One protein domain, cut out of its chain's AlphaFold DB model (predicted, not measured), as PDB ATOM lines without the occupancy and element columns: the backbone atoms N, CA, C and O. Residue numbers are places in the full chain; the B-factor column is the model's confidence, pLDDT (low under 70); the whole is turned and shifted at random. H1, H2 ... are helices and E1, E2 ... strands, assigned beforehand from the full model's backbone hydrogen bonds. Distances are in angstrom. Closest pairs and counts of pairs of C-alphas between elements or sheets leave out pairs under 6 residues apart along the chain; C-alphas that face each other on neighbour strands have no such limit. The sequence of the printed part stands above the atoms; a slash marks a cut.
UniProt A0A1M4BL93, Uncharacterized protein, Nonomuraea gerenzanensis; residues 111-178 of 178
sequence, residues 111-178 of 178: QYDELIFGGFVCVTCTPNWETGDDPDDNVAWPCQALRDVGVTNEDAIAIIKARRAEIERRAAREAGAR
ATOM      1  N   GLN A 111      40.537  91.241 306.434       90.31
ATOM      2  CA  GLN A 111      39.498  90.703 305.561       90.31
ATOM      3  C   GLN A 111      38.929  91.792 304.647       90.31
ATOM      4  O   GLN A 111      39.123  92.990 304.875       90.31
ATOM      5  N   TYR A 112      38.230  91.363 303.602       92.25
ATOM      6  CA  TYR A 112      37.574  92.260 302.666       92.25
ATOM      7  C   TYR A 112      36.083  91.969 302.570       92.25
ATOM      8  O   TYR A 112      35.668  90.826 302.772       92.25
ATOM      9  N   ASP A 113      35.323  92.990 302.185       89.56
ATOM     10  CA  ASP A 113      33.984  92.825 301.630       89.56
ATOM     11  C   ASP A 113      33.874  93.513 300.264       89.56
ATOM     12  O   ASP A 113      34.687  94.373 299.910       89.56
ATOM     13  N   GLU A 114      32.912  93.075 299.462       87.69
ATOM     14  CA  GLU A 114      32.653  93.556 298.114       87.69
ATOM     15  C   GLU A 114      31.619  94.681 298.116       87.69
ATOM     16  O   GLU A 114      30.510  94.556 298.633       87.69
ATOM     17  N   LEU A 115      31.974  95.789 297.474       83.00
ATOM     18  CA  LEU A 115      31.072  96.914 297.294       83.00
ATOM     19  C   LEU A 115      30.082  96.636 296.157       83.00
ATOM     20  O   LEU A 115      30.435  96.067 295.124       83.00
ATOM     21  N   ILE A 116      28.852  97.136 296.309       77.38
ATOM     22  CA  ILE A 116      27.746  96.951 295.349       77.38
ATOM     23  C   ILE A 116      28.124  97.395 293.924       77.38
ATOM     24  O   ILE A 116      27.726  96.760 292.950       77.38
ATOM     25  N   PHE A 117      28.904  98.472 293.789       75.50
ATOM     26  CA  PHE A 117      29.320  99.025 292.492       75.50
ATOM     27  C   PHE A 117      30.641  98.444 291.962       75.50
ATOM     28  O   PHE A 117      31.175  98.932 290.966       75.50
ATOM     29  N   GLY A 118      31.150  97.387 292.598       77.62
ATOM     30  CA  GLY A 118      32.459  96.815 292.320       77.62
ATOM     31  C   GLY A 118      33.568  97.502 293.118       77.62
ATOM     32  O   GLY A 118      33.538  98.704 293.372       77.62
ATOM     33  N   GLY A 119      34.558  96.710 293.523       84.12
ATOM     34  CA  GLY A 119      35.618  97.130 294.438       84.12
ATOM     35  C   GLY A 119      35.536  96.380 295.763       84.12
ATOM     36  O   GLY A 119      34.521  95.763 296.079       84.12
ATOM     37  N   PHE A 120      36.632  96.408 296.515       90.88
ATOM     38  CA  PHE A 120      36.751  95.694 297.780       90.88
ATOM     39  C   PHE A 120      37.204  96.658 298.867       90.88
ATOM     40  O   PHE A 120      38.164  97.409 298.665       90.88
ATOM     41  N   VAL A 121      36.525  96.629 300.008       91.81
ATOM     42  CA  VAL A 121      36.867  97.409 301.201       91.81
ATOM     43  C   VAL A 121      37.511  96.494 302.232       91.81
ATOM     44  O   VAL A 121      37.126  95.339 302.372       91.81
ATOM     45  N   CYS A 122      38.516  96.989 302.946       93.69
ATOM     46  CA  CYS A 122      39.138  96.286 304.055       93.69
ATOM     47  C   CYS A 122      38.291  96.475 305.318       93.69
ATOM     48  O   CYS A 122      38.352  97.527 305.950       93.69
ATOM     49  N   VAL A 123      37.556  95.445 305.733       91.56
ATOM     50  CA  VAL A 123      36.629  95.525 306.881       91.56
ATOM     51  C   VAL A 123      37.344  95.765 308.212       91.56
ATOM     52  O   VAL A 123      36.778  96.318 309.144       91.56
ATOM     53  N   THR A 124      38.623  95.403 308.298       92.50
ATOM     54  CA  THR A 124      39.447  95.646 309.490       92.50
ATOM     55  C   THR A 124      39.890  97.101 309.589       92.50
ATOM     56  O   THR A 124      40.006  97.643 310.685       92.50
ATOM     57  N   CYS A 125      40.151  97.740 308.448       91.81
ATOM     58  CA  CYS A 125      40.521  99.154 308.401       91.81
ATOM     59  C   CYS A 125      39.294 100.072 308.344       91.81
ATOM     60  O   CYS A 125      39.413 101.243 308.686       91.81
ATOM     61  N   THR A 126      38.133  99.536 307.961       88.81
ATOM     62  CA  THR A 126      36.853 100.246 307.924       88.81
ATOM     63  C   THR A 126      35.783  99.438 308.673       88.81
ATOM     64  O   THR A 126      34.907  98.838 308.056       88.81
ATOM     65  N   PRO A 127      35.835  99.388 310.018       77.81
ATOM     66  CA  PRO A 127      34.955  98.530 310.822       77.81
ATOM     67  C   PRO A 127      33.466  98.904 310.746       77.81
ATOM     68  O   PRO A 127      32.617  98.046 310.957       77.81
ATOM     69  N   ASN A 128      33.149 100.155 310.400       79.50
ATOM     70  CA  ASN A 128      31.782 100.676 310.297       79.50
ATOM     71  C   ASN A 128      31.322 100.855 308.839       79.50
ATOM     72  O   ASN A 128      30.425 101.651 308.562       79.50
ATOM     73  N   TRP A 129      31.939 100.140 307.890       73.88
ATOM     74  CA  TRP A 129      31.629 100.300 306.464       73.88
ATOM     75  C   TRP A 129      30.146 100.013 306.140       73.88
ATOM     76  O   TRP A 129      29.594 100.614 305.222       73.88
ATOM     77  N   GLU A 130      29.480  99.155 306.926       69.06
ATOM     78  CA  GLU A 130      28.053  98.819 306.781       69.06
ATOM     79  C   GLU A 130      27.108  99.918 307.290       69.06
ATOM     80  O   GLU A 130      25.999 100.063 306.775       69.06
ATOM     81  N   THR A 131      27.517 100.679 308.314       71.00
ATOM     82  CA  THR A 131      26.669 101.707 308.946       71.00
ATOM     83  C   THR A 131      26.809 103.080 308.295       71.00
ATOM     84  O   THR A 131      25.953 103.928 308.521       71.00
ATOM     85  N   GLY A 132      27.817 103.266 307.434       60.41
ATOM     86  CA  GLY A 132      27.820 104.302 306.399       60.41
ATOM     87  C   GLY A 132      27.837 105.745 306.904       60.41
ATOM     88  O   GLY A 132      27.072 106.559 306.390       60.41
ATOM     89  N   ASP A 133      28.697 106.069 307.874       64.88
ATOM     90  CA  ASP A 133      28.855 107.458 308.327       64.88
ATOM     91  C   ASP A 133      29.503 108.341 307.233       64.88
ATOM     92  O   ASP A 133      29.065 109.476 307.043       64.88
ATOM     93  N   ASP A 134      30.463 107.800 306.459       72.25
ATOM     94  CA  ASP A 134      31.025 108.422 305.246       72.25
ATOM     95  C   ASP A 134      31.638 107.364 304.287       72.25
ATOM     96  O   ASP A 134      32.574 106.652 304.664       72.25
ATOM     97  N   PRO A 135      31.146 107.211 303.041       72.44
ATOM     98  CA  PRO A 135      31.756 106.332 302.042       72.44
ATOM     99  C   PRO A 135      33.199 106.694 301.665       72.44
ATOM    100  O   PRO A 135      33.920 105.812 301.186       72.44
ATOM    101  N   ASP A 136      33.614 107.948 301.862       76.50
ATOM    102  CA  ASP A 136      34.970 108.416 301.565       76.50
ATOM    103  C   ASP A 136      36.005 107.894 302.587       76.50
ATOM    104  O   ASP A 136      37.202 107.861 302.288       76.50
ATOM    105  N   ASP A 137      35.558 107.366 303.736       82.00
ATOM    106  CA  ASP A 137      36.406 106.722 304.755       82.00
ATOM    107  C   ASP A 137      36.689 105.231 304.468       82.00
ATOM    108  O   ASP A 137      37.394 104.542 305.221       82.00
ATOM    109  N   ASN A 138      36.156 104.693 303.366       87.00
ATOM    110  CA  ASN A 138      36.387 103.305 302.983       87.00
ATOM    111  C   ASN A 138      37.843 103.075 302.562       87.00
ATOM    112  O   ASN A 138      38.337 103.598 301.561       87.00
ATOM    113  N   VAL A 139      38.526 102.186 303.279       90.50
ATOM    114  CA  VAL A 139      39.892 101.786 302.959       90.50
ATOM    115  C   VAL A 139      39.847 100.652 301.947       90.50
ATOM    116  O   VAL A 139      39.409  99.545 302.253       90.50
ATOM    117  N   ALA A 140      40.345 100.911 300.740       91.69
ATOM    118  CA  ALA A 140      40.409  99.906 299.686       91.69
ATOM    119  C   ALA A 140      41.237  98.677 300.104       91.69
ATOM    120  O   ALA A 140      42.263  98.788 300.783       91.69
ATOM    121  N   TRP A 141      40.820  97.502 299.639       94.12
ATOM    122  CA  TRP A 141      41.570  96.260 299.766       94.12
ATOM    123  C   TRP A 141      42.308  95.940 298.447       94.12
ATOM    124  O   TRP A 141      41.679  95.951 297.388       94.12
ATOM    125  N   PRO A 142      43.628  95.661 298.463       96.12
ATOM    126  CA  PRO A 142      44.491  95.545 299.637       96.12
ATOM    127  C   PRO A 142      44.857  96.921 300.224       96.12
ATOM    128  O   PRO A 142      45.259  97.839 299.497       96.12
ATOM    129  N   CYS A 143      44.736  97.035 301.550       95.94
ATOM    130  CA  CYS A 143      45.056  98.248 302.302       95.94
ATOM    131  C   CYS A 143      46.572  98.416 302.489       95.94
ATOM    132  O   CYS A 143      47.350  97.513 302.172       95.94
ATOM    133  N   GLN A 144      47.009  99.553 303.041       95.94
ATOM    134  CA  GLN A 144      48.438  99.829 303.227       95.94
ATOM    135  C   GLN A 144      49.150  98.760 304.072       95.94
ATOM    136  O   GLN A 144      50.199  98.284 303.659       95.94
ATOM    137  N   ALA A 145      48.540  98.280 305.160       95.62
ATOM    138  CA  ALA A 145      49.119  97.219 305.992       95.62
ATOM    139  C   ALA A 145      49.408  95.922 305.206       95.62
ATOM    140  O   ALA A 145      50.403  95.243 305.451       95.62
ATOM    141  N   LEU A 146      48.564  95.590 304.223       97.00
ATOM    142  CA  LEU A 146      48.797  94.457 303.326       97.00
ATOM    143  C   LEU A 146      49.897  94.751 302.303       97.00
ATOM    144  O   LEU A 146      50.701  93.872 301.991       97.00
ATOM    145  N   ARG A 147      49.969  95.985 301.801       97.00
ATOM    146  CA  ARG A 147      51.044  96.417 300.896       97.00
ATOM    147  C   ARG A 147      52.407  96.388 301.585       97.00
ATOM    148  O   ARG A 147      53.374  95.968 300.961       97.00
ATOM    149  N   ASP A 148      52.466  96.739 302.867       96.75
ATOM    150  CA  ASP A 148      53.697  96.739 303.667       96.75
ATOM    151  C   ASP A 148      54.291  95.331 303.836       96.75
ATOM    152  O   ASP A 148      55.505  95.172 303.956       96.75
ATOM    153  N   VAL A 149      53.453  94.288 303.775       95.50
ATOM    154  CA  VAL A 149      53.888  92.877 303.753       95.50
ATOM    155  C   VAL A 149      53.959  92.292 302.335       95.50
ATOM    156  O   VAL A 149      54.047  91.076 302.161       95.50
ATOM    157  N   GLY A 150      53.918  93.142 301.307       95.69
ATOM    158  CA  GLY A 150      54.122  92.756 299.913       95.69
ATOM    159  C   GLY A 150      52.903  92.146 299.221       95.69
ATOM    160  O   GLY A 150      53.069  91.403 298.258       95.69
ATOM    161  N   VAL A 151      51.677  92.403 299.684       95.56
ATOM    162  CA  VAL A 151      50.472  92.035 298.921       95.56
ATOM    163  C   VAL A 151      50.274  93.028 297.782       95.56
ATOM    164  O   VAL A 151      50.005  94.214 297.992       95.56
ATOM    165  N   THR A 152      50.396  92.530 296.558       96.12
ATOM    166  CA  THR A 152      50.165  93.302 295.337       96.12
ATOM    167  C   THR A 152      48.683  93.307 294.943       96.12
ATOM    168  O   THR A 152      47.863  92.558 295.479       96.12
ATOM    169  N   ASN A 153      48.311  94.137 293.962       93.81
ATOM    170  CA  ASN A 153      46.958  94.090 293.395       93.81
ATOM    171  C   ASN A 153      46.693  92.756 292.667       93.81
ATOM    172  O   ASN A 153      45.563  92.275 292.660       93.81
ATOM    173  N   GLU A 154      47.720  92.142 292.075       95.50
ATOM    174  CA  GLU A 154      47.602  90.833 291.421       95.50
ATOM    175  C   GLU A 154      47.359  89.722 292.446       95.50
ATOM    176  O   GLU A 154      46.451  88.907 292.261       95.50
ATOM    177  N   ASP A 155      48.089  89.751 293.565       94.06
ATOM    178  CA  ASP A 155      47.856  88.853 294.699       94.06
ATOM    179  C   ASP A 155      46.430  88.986 295.223       94.06
ATOM    180  O   ASP A 155      45.742  87.987 295.420       94.06
ATOM    181  N   ALA A 156      45.968  90.223 295.417       92.94
ATOM    182  CA  ALA A 156      44.619  90.508 295.876       92.94
ATOM    183  C   ALA A 156      43.566  89.869 294.955       92.94
ATOM    184  O   ALA A 156      42.692  89.132 295.416       92.94
ATOM    185  N   ILE A 157      43.696  90.070 293.640       92.38
ATOM    186  CA  ILE A 157      42.809  89.456 292.644       92.38
ATOM    187  C   ILE A 157      42.857  87.923 292.734       92.38
ATOM    188  O   ILE A 157      41.810  87.271 292.679       92.38
ATOM    189  N   ALA A 158      44.047  87.334 292.867       94.06
ATOM    190  CA  ALA A 158      44.211  85.888 292.976       94.06
ATOM    191  C   ALA A 158      43.553  85.327 294.249       94.06
ATOM    192  O   ALA A 158      42.830  84.331 294.177       94.06
ATOM    193  N   ILE A 159      43.733  85.997 295.391       93.12
ATOM    194  CA  ILE A 159      43.135  85.635 296.683       93.12
ATOM    195  C   ILE A 159      41.605  85.675 296.600       93.12
ATOM    196  O   ILE A 159      40.940  84.718 297.003       93.12
ATOM    197  N   ILE A 160      41.034  86.740 296.027       91.56
ATOM    198  CA  ILE A 160      39.581  86.877 295.864       91.56
ATOM    199  C   ILE A 160      39.021  85.742 295.002       91.56
ATOM    200  O   ILE A 160      38.054  85.077 295.384       91.56
ATOM    201  N   LYS A 161      39.655  85.468 293.856       92.50
ATOM    202  CA  LYS A 161      39.249  84.371 292.964       92.50
ATOM    203  C   LYS A 161      39.318  83.014 293.663       92.50
ATOM    204  O   LYS A 161      38.379  82.226 293.556       92.50
ATOM    205  N   ALA A 162      40.397  82.749 294.400       91.56
ATOM    206  CA  ALA A 162      40.566  81.503 295.139       91.56
ATOM    207  C   ALA A 162      39.471  81.317 296.200       91.56
ATOM    208  O   ALA A 162      38.908  80.223 296.312       91.56
ATOM    209  N   ARG A 163      39.121  82.389 296.926       89.44
ATOM    210  CA  ARG A 163      38.076  82.373 297.956       89.44
ATOM    211  C   ARG A 163      36.685  82.142 297.371       89.44
ATOM    212  O   ARG A 163      35.951  81.304 297.888       89.44
ATOM    213  N   ARG A 164      36.336  82.816 296.269       90.62
ATOM    214  CA  ARG A 164      35.063  82.587 295.559       90.62
ATOM    215  C   ARG A 164      34.928  81.136 295.102       90.62
ATOM    216  O   ARG A 164      33.935  80.485 295.413       90.62
ATOM    217  N   ALA A 165      35.975  80.594 294.482       92.81
ATOM    218  CA  ALA A 165      35.989  79.198 294.056       92.81
ATOM    219  C   ALA A 165      35.867  78.216 295.241       92.81
ATOM    220  O   ALA A 165      35.303  77.132 295.104       92.81
ATOM    221  N   GLU A 166      36.393  78.559 296.421       90.94
ATOM    222  CA  GLU A 166      36.218  77.758 297.637       90.94
ATOM    223  C   GLU A 166      34.766  77.758 298.132       90.94
ATOM    224  O   GLU A 166      34.239  76.692 298.461       90.94
ATOM    225  N   ILE A 167      34.118  78.928 298.143       89.38
ATOM    226  CA  ILE A 167      32.704  79.080 298.512       89.38
ATOM    227  C   ILE A 167      31.822  78.263 297.563       89.38
ATOM    228  O   ILE A 167      30.996  77.479 298.029       89.38
ATOM    229  N   GLU A 168      32.048  78.360 296.252       92.81
ATOM    230  CA  GLU A 168      31.330  77.575 295.238       92.81
ATOM    231  C   GLU A 168      31.502  76.065 295.455       92.81
ATOM    232  O   GLU A 168      30.521  75.319 295.487       92.81
ATOM    233  N   ARG A 169      32.740  75.601 295.688       93.06
ATOM    234  CA  ARG A 169      33.011  74.188 296.004       93.06
ATOM    235  C   ARG A 169      32.301  73.740 297.279       93.06
ATOM    236  O   ARG A 169      31.812  72.613 297.340       93.06
ATOM    237  N   ARG A 170      32.263  74.586 298.311       92.00
ATOM    238  CA  ARG A 170      31.564  74.286 299.566       92.00
ATOM    239  C   ARG A 170      30.057  74.173 299.340       92.00
ATOM    240  O   ARG A 170      29.487  73.163 299.740       92.00
ATOM    241  N   ALA A 171      29.456  75.137 298.645       91.06
ATOM    242  CA  ALA A 171      28.034  75.131 298.315       91.06
ATOM    243  C   ALA A 171      27.642  73.892 297.490       91.06
ATOM    244  O   ALA A 171      26.649  73.236 297.795       91.06
ATOM    245  N   ALA A 172      28.459  73.505 296.503       90.50
ATOM    246  CA  ALA A 172      28.224  72.306 295.697       90.50
ATOM    247  C   ALA A 172      28.257  71.008 296.528       90.50
ATOM    248  O   ALA A 172      27.419  70.129 296.332       90.50
ATOM    249  N   ARG A 173      29.189  70.890 297.487       90.94
ATOM    250  CA  ARG A 173      29.248  69.735 298.406       90.94
ATOM    251  C   ARG A 173      28.030  69.662 299.321       90.94
ATOM    252  O   ARG A 173      27.503  68.579 299.538       90.94
ATOM    253  N   GLU A 174      27.590  70.800 299.850       89.81
ATOM    254  CA  GLU A 174      26.413  70.875 300.725       89.81
ATOM    255  C   GLU A 174      25.108  70.590 299.958       89.81
ATOM    256  O   GLU A 174      24.194  69.987 300.518       89.81
ATOM    257  N   ALA A 175      25.033  70.961 298.674       83.00
ATOM    258  CA  ALA A 175      23.898  70.661 297.801       83.00
ATOM    259  C   ALA A 175      23.837  69.186 297.365       83.00
ATOM    260  O   ALA A 175      22.746  68.643 297.260       83.00
ATOM    261  N   GLY A 176      24.982  68.534 297.134       77.44
ATOM    262  CA  GLY A 176      25.051  67.110 296.768       77.44
ATOM    263  C   GLY A 176      24.930  66.129 297.944       77.44
ATOM    264  O   GLY A 176      24.848  64.924 297.722       77.44
ATOM    265  N   ALA A 177      24.948  66.628 299.183       61.91
ATOM    266  CA  ALA A 177      24.736  65.846 300.404       61.91
ATOM    267  C   ALA A 177      23.264  65.831 300.876       61.91
ATOM    268  O   ALA A 177      22.969  65.240 301.917       61.91
ATOM    269  N   ARG A 178      22.363  66.501 300.144       53.31
ATOM    270  CA  ARG A 178      20.908  66.532 300.360       53.31
ATOM    271  C   ARG A 178      20.201  65.716 299.287       53.31
ATOM    272  O   ARG A 178      19.149  65.137 299.628       53.31
TER     273      ARG A 178
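AT A GLANCE: This is residues 111 to 178 of the 178 residues of an uncharacterized protein of Nonomuraea gerenzanensis (UniProt A0A1M4BL93). What shape do these atoms make? A small, loop-rich head holds the two-strand hairpin of E1 and E2, the long loop of residues 123 to 143 and the short helix H1, and the long helix H2 leads away from it as a single arm; residues 161 to 178, of which 161 to 176 belong to H2, stick out free. What is it built of? The printed part has 68 residues, with E1, E2, H1 and H2 in that order along the chain; the two strands make one antiparallel sheet, order E1 - E2, and the class is mostly helix. How spread out is it? It is loose, with a radius of gyration of the C-alphas of 14.6 A and spans of 43 by 30 by 19 A.

IN THESE COORDINATES: Where are the strands? E1 is residues 112 to 114, beginning at C-alpha 112 at (37.574, 92.260, 302.666), and measures 6.8 A from first to last C-alpha. E2 is residues 120 to 122 and measures 6.7 A. Where are the helices? H1 is residues 144 to 148, 6.1 A long from first to last C-alpha, with C-alpha 144 at (48.438, 99.829, 303.227). H2 is residues 153 to 176, 34.9 A long, and ends at C-alpha 176 at (25.051, 67.110, 296.768).

HOW THE PARTS SIT: How do the two strands pair? E1 and E2 are antiparallel neighbours and form a hairpin, with 149 degrees between their directions. The C-alphas of Tyr 112 and Cys 122 face each other at 4.5 A. N 113 and O 121, at 3.0 A, and N 121 and O 113, at 2.9 A, are within hydrogen-bond range. How do the helices stand to the rest? H1 and H2 are apart, with no C-alpha of the one within 8 A of the other. E1 is apart from H1 and from H2, and E2 is apart from H2. Are the helix backbones well formed? In H1 and H2 every O i to N i+4 pair is within hydrogen-bond range.

THE WHOLE: How large is it? The two C-alphas farthest apart, those of Asp 148 and Arg 178, are 44.7 A apart. Without the stretch that stands free, residues 161 to 178, the body has 50 residues and spans 30 by 21 by 15 A. Which links are long, and is there a cut? The link from E2 to H1 is long, with 21 residues, while those from E1 to E2 and from H1 to H2 are tight. The printed part has no cut. Where is the model's confidence low? The mean pLDDT of the printed part is 87.0, and residue 130, residues 132 to 133 and residues 177 to 178 are under 70.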